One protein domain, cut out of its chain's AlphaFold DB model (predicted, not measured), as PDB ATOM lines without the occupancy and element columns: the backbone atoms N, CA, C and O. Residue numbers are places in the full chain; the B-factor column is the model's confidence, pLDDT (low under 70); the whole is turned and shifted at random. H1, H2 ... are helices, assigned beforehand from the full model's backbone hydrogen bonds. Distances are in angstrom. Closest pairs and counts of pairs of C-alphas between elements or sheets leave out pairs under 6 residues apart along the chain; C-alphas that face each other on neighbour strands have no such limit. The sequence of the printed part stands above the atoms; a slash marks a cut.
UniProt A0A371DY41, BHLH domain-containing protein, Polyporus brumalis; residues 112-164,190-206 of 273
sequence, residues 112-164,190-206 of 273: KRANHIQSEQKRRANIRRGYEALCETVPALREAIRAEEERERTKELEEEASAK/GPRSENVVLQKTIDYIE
ATOM      1  N   LYS A 112      33.776 -13.447  48.934       94.69
ATOM      2  CA  LYS A 112      32.379 -13.270  48.522       94.69
ATOM      3  C   LYS A 112      32.232 -13.340  47.002       94.69
ATOM      4  O   LYS A 112      31.313 -13.997  46.524       94.69
ATOM      5  N   ARG A 113      33.132 -12.710  46.234       94.38
ATOM      6  CA  ARG A 113      33.134 -12.821  44.761       94.38
ATOM      7  C   ARG A 113      33.379 -14.260  44.312       94.38
ATOM      8  O   ARG A 113      32.648 -14.748  43.456       94.38
ATOM      9  N   ALA A 114      34.349 -14.946  44.915       93.44
ATOM     10  CA  ALA A 114      34.632 -16.346  44.608       93.44
ATOM     11  C   ALA A 114      33.418 -17.248  44.893       93.44
ATOM     12  O   ALA A 114      32.995 -18.013  44.030       93.44
ATOM     13  N   ASN A 115      32.798 -17.096  46.066       95.62
ATOM     14  CA  ASN A 115      31.608 -17.855  46.435       95.62
ATOM     15  C   ASN A 115      30.402 -17.534  45.533       95.62
ATOM     16  O   ASN A 115      29.669 -18.440  45.140       95.62
ATOM     17  N   HIS A 116      30.221 -16.270  45.140       97.69
ATOM     18  CA  HIS A 116      29.169 -15.873  44.204       97.69
ATOM     19  C   HIS A 116      29.334 -16.550  42.835       97.69
ATOM     20  O   HIS A 116      28.381 -17.119  42.312       97.69
ATOM     21  N   ILE A 117      30.552 -16.571  42.287       96.75
ATOM     22  CA  ILE A 117      30.834 -17.256  41.020       96.75
ATOM     23  C   ILE A 117      30.583 -18.763  41.148       96.75
ATOM     24  O   ILE A 117      29.934 -19.347  40.285       96.75
ATOM     25  N   GLN A 118      31.050 -19.395  42.229       96.44
ATOM     26  CA  GLN A 118      30.862 -20.833  42.447       96.44
ATOM     27  C   GLN A 118      29.388 -21.221  42.601       96.44
ATOM     28  O   GLN A 118      28.930 -22.186  41.987       96.44
ATOM     29  N   SER A 119      28.634 -20.475  43.408       97.12
ATOM     30  CA  SER A 119      27.202 -20.721  43.607       97.12
ATOM     31  C   SER A 119      26.410 -20.521  42.314       97.12
ATOM     32  O   SER A 119      25.564 -21.355  41.991       97.12
ATOM     33  N   GLU A 120      26.739 -19.501  41.520       98.19
ATOM     34  CA  GLU A 120      26.110 -19.270  40.217       98.19
ATOM     35  C   GLU A 120      26.491 -20.349  39.191       98.19
ATOM     36  O   GLU A 120      25.631 -20.842  38.462       98.19
ATOM     37  N   GLN A 121      27.750 -20.795  39.156       98.25
ATOM     38  CA  GLN A 121      28.169 -21.918  38.309       98.25
ATOM     39  C   GLN A 121      27.431 -23.207  38.678       98.25
ATOM     40  O   GLN A 121      26.917 -23.890  37.790       98.25
ATOM     41  N   LYS A 122      27.323 -23.519  39.977       98.06
ATOM     42  CA  LYS A 122      26.561 -24.673  40.470       98.06
ATOM     43  C   LYS A 122      25.090 -24.571  40.067       98.06
ATOM     44  O   LYS A 122      24.531 -25.540  39.557       98.06
ATOM     45  N   ARG A 123      24.476 -23.396  40.236       98.19
ATOM     46  CA  ARG A 123      23.098 -23.132  39.803       98.19
ATOM     47  C   ARG A 123      22.929 -23.370  38.299       98.19
ATOM     48  O   ARG A 123      22.032 -24.110  37.906       98.19
ATOM     49  N   ARG A 124      23.814 -22.820  37.460       97.69
ATOM     50  CA  ARG A 124      23.789 -23.011  35.996       97.69
ATOM     51  C   ARG A 124      24.008 -24.462  35.575       97.69
ATOM     52  O   ARG A 124      23.395 -24.912  34.613       97.69
ATOM     53  N   ALA A 125      24.875 -25.200  36.263       96.44
ATOM     54  CA  ALA A 125      25.066 -26.627  36.015       96.44
ATOM     55  C   ALA A 125      23.785 -27.424  36.307       96.44
ATOM     56  O   ALA A 125      23.394 -28.254  35.492       96.44
ATOM     57  N   ASN A 126      23.096 -27.120  37.411       97.50
ATOM     58  CA  ASN A 126      21.835 -27.780  37.746       97.50
ATOM     59  C   ASN A 126      20.723 -27.466  36.729       97.50
ATOM     60  O   ASN A 126      20.028 -28.366  36.277       97.50
ATOM     61  N   ILE A 127      20.606 -26.202  36.304       95.88
ATOM     62  CA  ILE A 127      19.640 -25.801  35.268       95.88
ATOM     63  C   ILE A 127      19.892 -26.560  33.957       95.88
ATOM     64  O   ILE A 127      18.949 -27.079  33.367       95.88
ATOM     65  N   ARG A 128      21.156 -26.685  33.524       95.81
ATOM     66  CA  ARG A 128      21.509 -27.457  32.318       95.81
ATOM     67  C   ARG A 128      21.112 -28.927  32.431       95.81
ATOM     68  O   ARG A 128      20.466 -29.435  31.524       95.81
ATOM     69  N   ARG A 129      21.396 -29.563  33.571       95.62
ATOM     70  CA  ARG A 129      20.958 -30.940  33.848       95.62
ATOM     71  C   ARG A 129      19.432 -31.090  33.775       95.62
ATOM     72  O   ARG A 129      18.942 -32.102  33.291       95.62
ATOM     73  N   GLY A 130      18.683 -30.086  34.238       96.50
ATOM     74  CA  GLY A 130      17.223 -30.055  34.111       96.50
ATOM     75  C   GLY A 130      16.757 -30.064  32.652       96.50
ATOM     76  O   GLY A 130      15.893 -30.857  32.294       96.50
ATOM     77  N   TYR A 131      17.367 -29.243  31.793       95.81
ATOM     78  CA  TYR A 131      17.059 -29.232  30.358       95.81
ATOM     79  C   TYR A 131      17.437 -30.535  29.646       95.81
ATOM     80  O   TYR A 131      16.682 -30.999  28.794       95.81
ATOM     81  N   GLU A 132      18.568 -31.145  30.007       94.00
ATOM     82  CA  GLU A 132      18.968 -32.462  29.495       94.00
ATOM     83  C   GLU A 132      17.912 -33.530  29.834       94.00
ATOM     84  O   GLU A 132      17.460 -34.246  28.943       94.00
ATOM     85  N   ALA A 133      17.419 -33.558  31.078       95.94
ATOM     86  CA  ALA A 133      16.350 -34.475  31.487       95.94
ATOM     87  C   ALA A 133      15.022 -34.234  30.735       95.94
ATOM     88  O   ALA A 133      14.300 -35.181  30.413       95.94
ATOM     89  N   LEU A 134      14.689 -32.980  30.408       96.12
ATOM     90  CA  LEU A 134      13.520 -32.671  29.572       96.12
ATOM     91  C   LEU A 134      13.676 -33.207  28.143       96.12
ATOM     92  O   LEU A 134      12.730 -33.759  27.582       96.12
ATOM     93  N   CYS A 135      14.878 -33.116  27.568       95.00
ATOM     94  CA  CYS A 135      15.155 -33.651  26.234       95.00
ATOM     95  C   CYS A 135      14.963 -35.174  26.156       95.00
ATOM     96  O   CYS A 135      14.583 -35.688  25.107       95.00
ATOM     97  N   GLU A 136      15.207 -35.893  27.254       95.62
ATOM     98  CA  GLU A 136      15.032 -37.348  27.344       95.62
ATOM     99  C   GLU A 136      13.582 -37.787  27.575       95.62
ATOM    100  O   GLU A 136      13.220 -38.906  27.206       95.62
ATOM    101  N   THR A 137      12.753 -36.946  28.196       95.94
ATOM    102  CA  THR A 137      11.380 -37.303  28.593       95.94
ATOM    103  C   THR A 137      10.345 -36.913  27.546       95.94
ATOM    104  O   THR A 137       9.399 -37.666  27.323       95.94
ATOM    105  N   VAL A 138      10.529 -35.778  26.866       96.81
ATOM    106  CA  VAL A 138       9.575 -35.265  25.873       96.81
ATOM    107  C   VAL A 138       9.772 -35.980  24.526       96.81
ATOM    108  O   VAL A 138      10.814 -35.791  23.891       96.81
ATOM    109  N   PRO A 139       8.785 -36.755  24.024       95.56
ATOM    110  CA  PRO A 139       8.947 -37.563  22.810       95.56
ATOM    111  C   PRO A 139       9.393 -36.757  21.584       95.56
ATOM    112  O   PRO A 139      10.360 -37.125  20.919       95.56
ATOM    113  N   ALA A 140       8.766 -35.600  21.353       92.25
ATOM    114  CA  ALA A 140       9.078 -34.731  20.220       92.25
ATOM    115  C   ALA A 140      10.536 -34.234  20.222       92.25
ATOM    116  O   ALA A 140      11.139 -34.084  19.160       92.25
ATOM    117  N   LEU A 141      11.123 -33.990  21.402       93.19
ATOM    118  CA  LEU A 141      12.520 -33.564  21.520       93.19
ATOM    119  C   LEU A 141      13.474 -34.722  21.240       93.19
ATOM    120  O   LEU A 141      14.425 -34.550  20.482       93.19
ATOM    121  N   ARG A 142      13.198 -35.915  21.779       93.56
ATOM    122  CA  ARG A 142      14.011 -37.118  21.529       93.56
ATOM    123  C   ARG A 142      14.087 -37.457  20.046       93.56
ATOM    124  O   ARG A 142      15.159 -37.785  19.542       93.56
ATOM    125  N   GLU A 143      12.948 -37.402  19.363       92.50
ATOM    126  CA  GLU A 143      12.855 -37.684  17.931       92.50
ATOM    127  C   GLU A 143      13.606 -36.641  17.111       92.50
ATOM    128  O   GLU A 143      14.391 -36.999  16.234       92.50
ATOM    129  N   ALA A 144      13.432 -35.358  17.437       89.88
ATOM    130  CA  ALA A 144      14.128 -34.281  16.750       89.88
ATOM    131  C   ALA A 144      15.652 -34.351  16.952       89.88
ATOM    132  O   ALA A 144      16.397 -34.174  15.991       89.88
ATOM    133  N   ILE A 145      16.115 -34.668  18.167       89.44
ATOM    134  CA  ILE A 145      17.538 -34.871  18.481       89.44
ATOM    135  C   ILE A 145      18.099 -36.058  17.698       89.44
ATOM    136  O   ILE A 145      19.119 -35.917  17.034       89.44
ATOM    137  N   ARG A 146      17.418 -37.211  17.715       90.31
ATOM    138  CA  ARG A 146      17.854 -38.403  16.972       90.31
ATOM    139  C   ARG A 146      17.954 -38.130  15.468       90.31
ATOM    140  O   ARG A 146      18.911 -38.554  14.831       90.31
ATOM    141  N   ALA A 147      16.975 -37.418  14.912       88.75
ATOM    142  CA  ALA A 147      16.961 -37.053  13.499       88.75
ATOM    143  C   ALA A 147      18.093 -36.077  13.133       88.75
ATOM    144  O   ALA A 147      18.617 -36.128  12.021       88.75
ATOM    145  N   GLU A 148      18.476 -35.176  14.040       87.38
ATOM    146  CA  GLU A 148      19.627 -34.296  13.834       87.38
ATOM    147  C   GLU A 148      20.953 -35.059  13.932       87.38
ATOM    148  O   GLU A 148      21.778 -34.929  13.034       87.38
ATOM    149  N   GLU A 149      21.120 -35.924  14.934       88.75
ATOM    150  CA  GLU A 149      22.319 -36.762  15.100       88.75
ATOM    151  C   GLU A 149      22.563 -37.674  13.883       88.75
ATOM    152  O   GLU A 149      23.703 -37.879  13.462       88.75
ATOM    153  N   GLU A 150      21.504 -38.200  13.259       89.12
ATOM    154  CA  GLU A 150      21.607 -38.973  12.014       89.12
ATOM    155  C   GLU A 150      22.030 -38.103  10.816       89.12
ATOM    156  O   GLU A 150      22.854 -38.515   9.990       89.12
ATOM    157  N   ARG A 151      21.526 -36.866  10.731       86.56
ATOM    158  CA  ARG A 151      21.947 -35.893   9.708       86.56
ATOM    159  C   ARG A 151      23.392 -35.448   9.893       86.56
ATOM    160  O   ARG A 151      24.076 -35.206   8.906       86.56
ATOM    161  N   GLU A 152      23.858 -35.307  11.126       86.88
ATOM    162  CA  GLU A 152      25.261 -34.991  11.398       86.88
ATOM    163  C   GLU A 152      26.159 -36.169  11.025       86.88
ATOM    164  O   GLU A 152      27.100 -35.988  10.258       86.88
ATOM    165  N   ARG A 153      25.798 -37.395  11.425       88.69
ATOM    166  CA  ARG A 153      26.552 -38.604  11.064       88.69
ATOM    167  C   ARG A 153      26.667 -38.802   9.549       88.69
ATOM    168  O   ARG A 153      27.718 -39.188   9.049       88.69
ATOM    169  N   THR A 154      25.589 -38.566   8.804       87.06
ATOM    170  CA  THR A 154      25.609 -38.677   7.333       87.06
ATOM    171  C   THR A 154      26.493 -37.609   6.694       87.06
ATOM    172  O   THR A 154      27.291 -37.940   5.819       87.06
ATOM    173  N   LYS A 155      26.439 -36.359   7.177       86.81
ATOM    174  CA  LYS A 155      27.339 -35.284   6.728       86.81
ATOM    175  C   LYS A 155      28.807 -35.595   7.016       86.81
ATOM    176  O   LYS A 155      29.640 -35.391   6.141       86.81
ATOM    177  N   GLU A 156      29.127 -36.111   8.201       86.69
ATOM    178  CA  GLU A 156      30.498 -36.500   8.562       86.69
ATOM    179  C   GLU A 156      31.043 -37.581   7.615       86.69
ATOM    180  O   GLU A 156      32.161 -37.464   7.110       86.69
ATOM    181  N   LEU A 157      30.234 -38.597   7.294       86.25
ATOM    182  CA  LEU A 157      30.613 -39.651   6.347       86.25
ATOM    183  C   LEU A 157      30.809 -39.121   4.915       86.25
ATOM    184  O   LEU A 157      31.743 -39.541   4.224       86.25
ATOM    185  N   GLU A 158      29.963 -38.194   4.456       84.25
ATOM    186  CA  GLU A 158      30.119 -37.536   3.151       84.25
ATOM    187  C   GLU A 158      31.383 -36.663   3.091       84.25
ATOM    188  O   GLU A 158      32.128 -36.704   2.103       84.25
ATOM    189  N   GLU A 159      31.674 -35.912   4.157       83.75
ATOM    190  CA  GLU A 159      32.893 -35.110   4.258       83.75
ATOM    191  C   GLU A 159      34.148 -35.999   4.220       83.75
ATOM    192  O   GLU A 159      35.066 -35.723   3.437       83.75
ATOM    193  N   GLU A 160      34.173 -37.115   4.957       80.81
ATOM    194  CA  GLU A 160      35.286 -38.074   4.928       80.81
ATOM    195  C   GLU A 160      35.481 -38.743   3.556       80.81
ATOM    196  O   GLU A 160      36.619 -38.925   3.098       80.81
ATOM    197  N   ALA A 161      34.392 -39.097   2.865       80.25
ATOM    198  CA  ALA A 161      34.454 -39.675   1.522       80.25
ATOM    199  C   ALA A 161      34.995 -38.666   0.492       80.25
ATOM    200  O   ALA A 161      35.851 -39.003  -0.338       80.25
ATOM    201  N   SER A 162      34.565 -37.404   0.582       75.00
ATOM    202  CA  SER A 162      35.042 -36.330  -0.295       75.00
ATOM    203  C   SER A 162      36.536 -36.027  -0.090       75.00
ATOM    204  O   SER A 162      37.260 -35.802  -1.069       75.00
ATOM    205  N   ALA A 163      37.031 -36.117   1.152       72.19
ATOM    206  CA  ALA A 163      38.436 -35.914   1.499       72.19
ATOM    207  C   ALA A 163      39.358 -37.002   0.918       72.19
ATOM    208  O   ALA A 163      40.453 -36.688   0.449       72.19
ATOM    209  N   LYS A 164      38.911 -38.266   0.863       65.44
ATOM    210  CA  LYS A 164      39.680 -39.374   0.260       65.44
ATOM    211  C   LYS A 164      39.754 -39.293  -1.272       65.44
ATOM    212  O   LYS A 164      40.771 -39.685  -1.844       65.44
ATOM    213  N   GLY A 190      19.727 -25.792  17.694       77.81
ATOM    214  CA  GLY A 190      19.147 -27.047  17.223       77.81
ATOM    215  C   GLY A 190      17.881 -27.400  18.015       77.81
ATOM    216  O   GLY A 190      17.386 -26.583  18.803       77.81
ATOM    217  N   PRO A 191      17.352 -28.622  17.876       81.38
ATOM    218  CA  PRO A 191      16.262 -29.167  18.683       81.38
ATOM    219  C   PRO A 191      16.518 -29.106  20.196       81.38
ATOM    220  O   PRO A 191      15.570 -29.133  20.972       81.38
ATOM    221  N   ARG A 192      17.787 -28.975  20.614       84.62
ATOM    222  CA  ARG A 192      18.211 -28.787  22.013       84.62
ATOM    223  C   ARG A 192      18.213 -27.325  22.481       84.62
ATOM    224  O   ARG A 192      18.659 -27.040  23.591       84.62
ATOM    225  N   SER A 193      17.755 -26.380  21.660       91.12
ATOM    226  CA  SER A 193      17.674 -24.973  22.067       91.12
ATOM    227  C   SER A 193      16.705 -24.792  23.241       91.12
ATOM    228  O   SER A 193      15.605 -25.341  23.231       91.12
ATOM    229  N   GLU A 194      17.093 -24.002  24.250       91.38
ATOM    230  CA  GLU A 194      16.322 -23.830  25.498       91.38
ATOM    231  C   GLU A 194      14.854 -23.463  25.232       91.38
ATOM    232  O   GLU A 194      13.950 -24.046  25.822       91.38
ATOM    233  N   ASN A 195      14.606 -22.547  24.291       92.62
ATOM    234  CA  ASN A 195      13.252 -22.129  23.936       92.62
ATOM    235  C   ASN A 195      12.427 -23.265  23.304       92.62
ATOM    236  O   ASN A 195      11.253 -23.421  23.631       92.62
ATOM    237  N   VAL A 196      13.028 -24.075  22.425       93.19
ATOM    238  CA  VAL A 196      12.344 -25.228  21.813       93.19
ATOM    239  C   VAL A 196      12.052 -26.293  22.862       93.19
ATOM    240  O   VAL A 196      10.951 -26.841  22.865       93.19
ATOM    241  N   VAL A 197      12.991 -26.545  23.779       95.19
ATOM    242  CA  VAL A 197      12.796 -27.500  24.876       95.19
ATOM    243  C   VAL A 197      11.612 -27.080  25.743       95.19
ATOM    244  O   VAL A 197      10.716 -27.890  25.968       95.19
ATOM    245  N   LEU A 198      11.562 -25.817  26.179       96.25
ATOM    246  CA  LEU A 198      10.452 -25.307  26.989       96.25
ATOM    247  C   LEU A 198       9.114 -25.400  26.252       96.25
ATOM    248  O   LEU A 198       8.169 -25.965  26.798       96.25
ATOM    249  N   GLN A 199       9.045 -24.917  25.008       96.44
ATOM    250  CA  GLN A 199       7.800 -24.931  24.242       96.44
ATOM    251  C   GLN A 199       7.287 -26.358  24.025       96.44
ATOM    252  O   GLN A 199       6.136 -26.650  24.323       96.44
ATOM    253  N   LYS A 200       8.152 -27.279  23.582       96.75
ATOM    254  CA  LYS A 200       7.758 -28.678  23.363       96.75
ATOM    255  C   LYS A 200       7.384 -29.401  24.648       96.75
ATOM    256  O   LYS A 200       6.550 -30.299  24.607       96.75
ATOM    257  N   THR A 201       7.974 -29.011  25.776       97.56
ATOM    258  CA  THR A 201       7.585 -29.542  27.085       97.56
ATOM    259  C   THR A 201       6.180 -29.079  27.466       97.56
ATOM    260  O   THR A 201       5.391 -29.899  27.922       97.56
ATOM    261  N   ILE A 202       5.844 -27.803  27.242       97.50
ATOM    262  CA  ILE A 202       4.495 -27.272  27.494       97.50
ATOM    263  C   ILE A 202       3.472 -27.992  26.612       97.50
ATOM    264  O   ILE A 202       2.534 -28.575  27.151       97.50
ATOM    265  N   ASP A 203       3.711 -28.049  25.296       97.81
ATOM    266  CA  ASP A 203       2.826 -28.735  24.342       97.81
ATOM    267  C   ASP A 203       2.580 -30.201  24.767       97.81
ATOM    268  O   ASP A 203       1.468 -30.724  24.680       97.81
ATOM    269  N   TYR A 204       3.627 -30.881  25.252       98.06
ATOM    270  CA  TYR A 204       3.532 -32.264  25.715       98.06
ATOM    271  C   TYR A 204       2.719 -32.400  27.008       98.06
ATOM    272  O   TYR A 204       1.892 -33.304  27.108       98.06
ATOM    273  N   ILE A 205       2.908 -31.504  27.981       97.44
ATOM    274  CA  ILE A 205       2.117 -31.493  29.219       97.44
ATOM    275  C   ILE A 205       0.637 -31.248  28.904       97.44
ATOM    276  O   ILE A 205      -0.217 -31.966  29.420       97.44
ATOM    277  N   GLU A 206       0.323 -30.287  28.035       97.94
ATOM    278  CA  GLU A 206      -1.053 -30.022  27.597       97.94
ATOM    279  C   GLU A 206      -1.676 -31.250  26.917       97.94
ATOM    280  O   GLU A 206      -2.808 -31.627  27.231       97.94
TER     281      GLU A 206
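Overview. This is residues 112 to 164 and 190 to 206 of the 273 residues of the protein "BHLH domain-containing protein" of Polyporus brumalis (UniProt A0A371DY41). Two long straight helices, H1 and H2, meet near their ends in a wide V, and the short helix H3 packs at the corner, on residues 131 to 135 of H1. The far parts of both arms, residues 112 to 127 of H1 and 149 to 164 of H2, stick out free, and the body without them spans 25 by 19 by 16 A. The printed part has 70 residues with three named helices, in the order H1, H2, H3, and no named strand; its class is all helix. The whole is extended, with a radius of gyration of the C-alphas of 17.4 A, and flat, spanning 55 by 38 by 15 A.

Along the chain. H1 is residues 112 to 137, 37.6 A from first to last C-alpha, beginning at C-alpha 112 (32.379, -13.270, 48.522). H2 is residues 139 to 164, 38.2 A long, with C-alpha 139 at (8.947, -37.563, 22.810). H3 is residues 194 to 206, 18.6 A long, ending at C-alpha 206 (-1.053, -30.022, 27.597).

Arrangement. H1 and H2 only just touch, with 3 pairs of C-alphas within 8 A, and only at the corner by their link; the closest C-alphas, of Cys 135 and Leu 141, are 5.4 A apart. Their lines are about perpendicular, at 85 degrees. H3 touches H1 at residues 131 to 135 of H1 alone, the closest C-alphas being those of Cys 135 and Val 197, 6.7 A apart. These two run the same way at a steep tilt of 48 degrees. H2 and H3 only just touch, with 3 pairs of C-alphas within 8 A, through residues 140 to 141 of H2 and 197 to 200 of H3 alone; the closest C-alphas, of Leu 141 and Val 197, are 6.9 A apart. They run opposite ways at a steep tilt of 38 degrees. In H1, H2 and H3 every O i to N i+4 pair is within hydrogen-bond range.

Size, cuts and confidence. The two C-alphas farthest apart, of Lys 112 and Lys 164, are 55.4 A apart. The link from H1 to H2 is tight, with one residue. Residues 165 to 189 are not printed, and C-alphas 164 and 190 are 29.3 A apart across this cut, which the link from H2 to H3 spans. The mean pLDDT of the printed part is 91.8, and residue 164 is the one printed residue under 70.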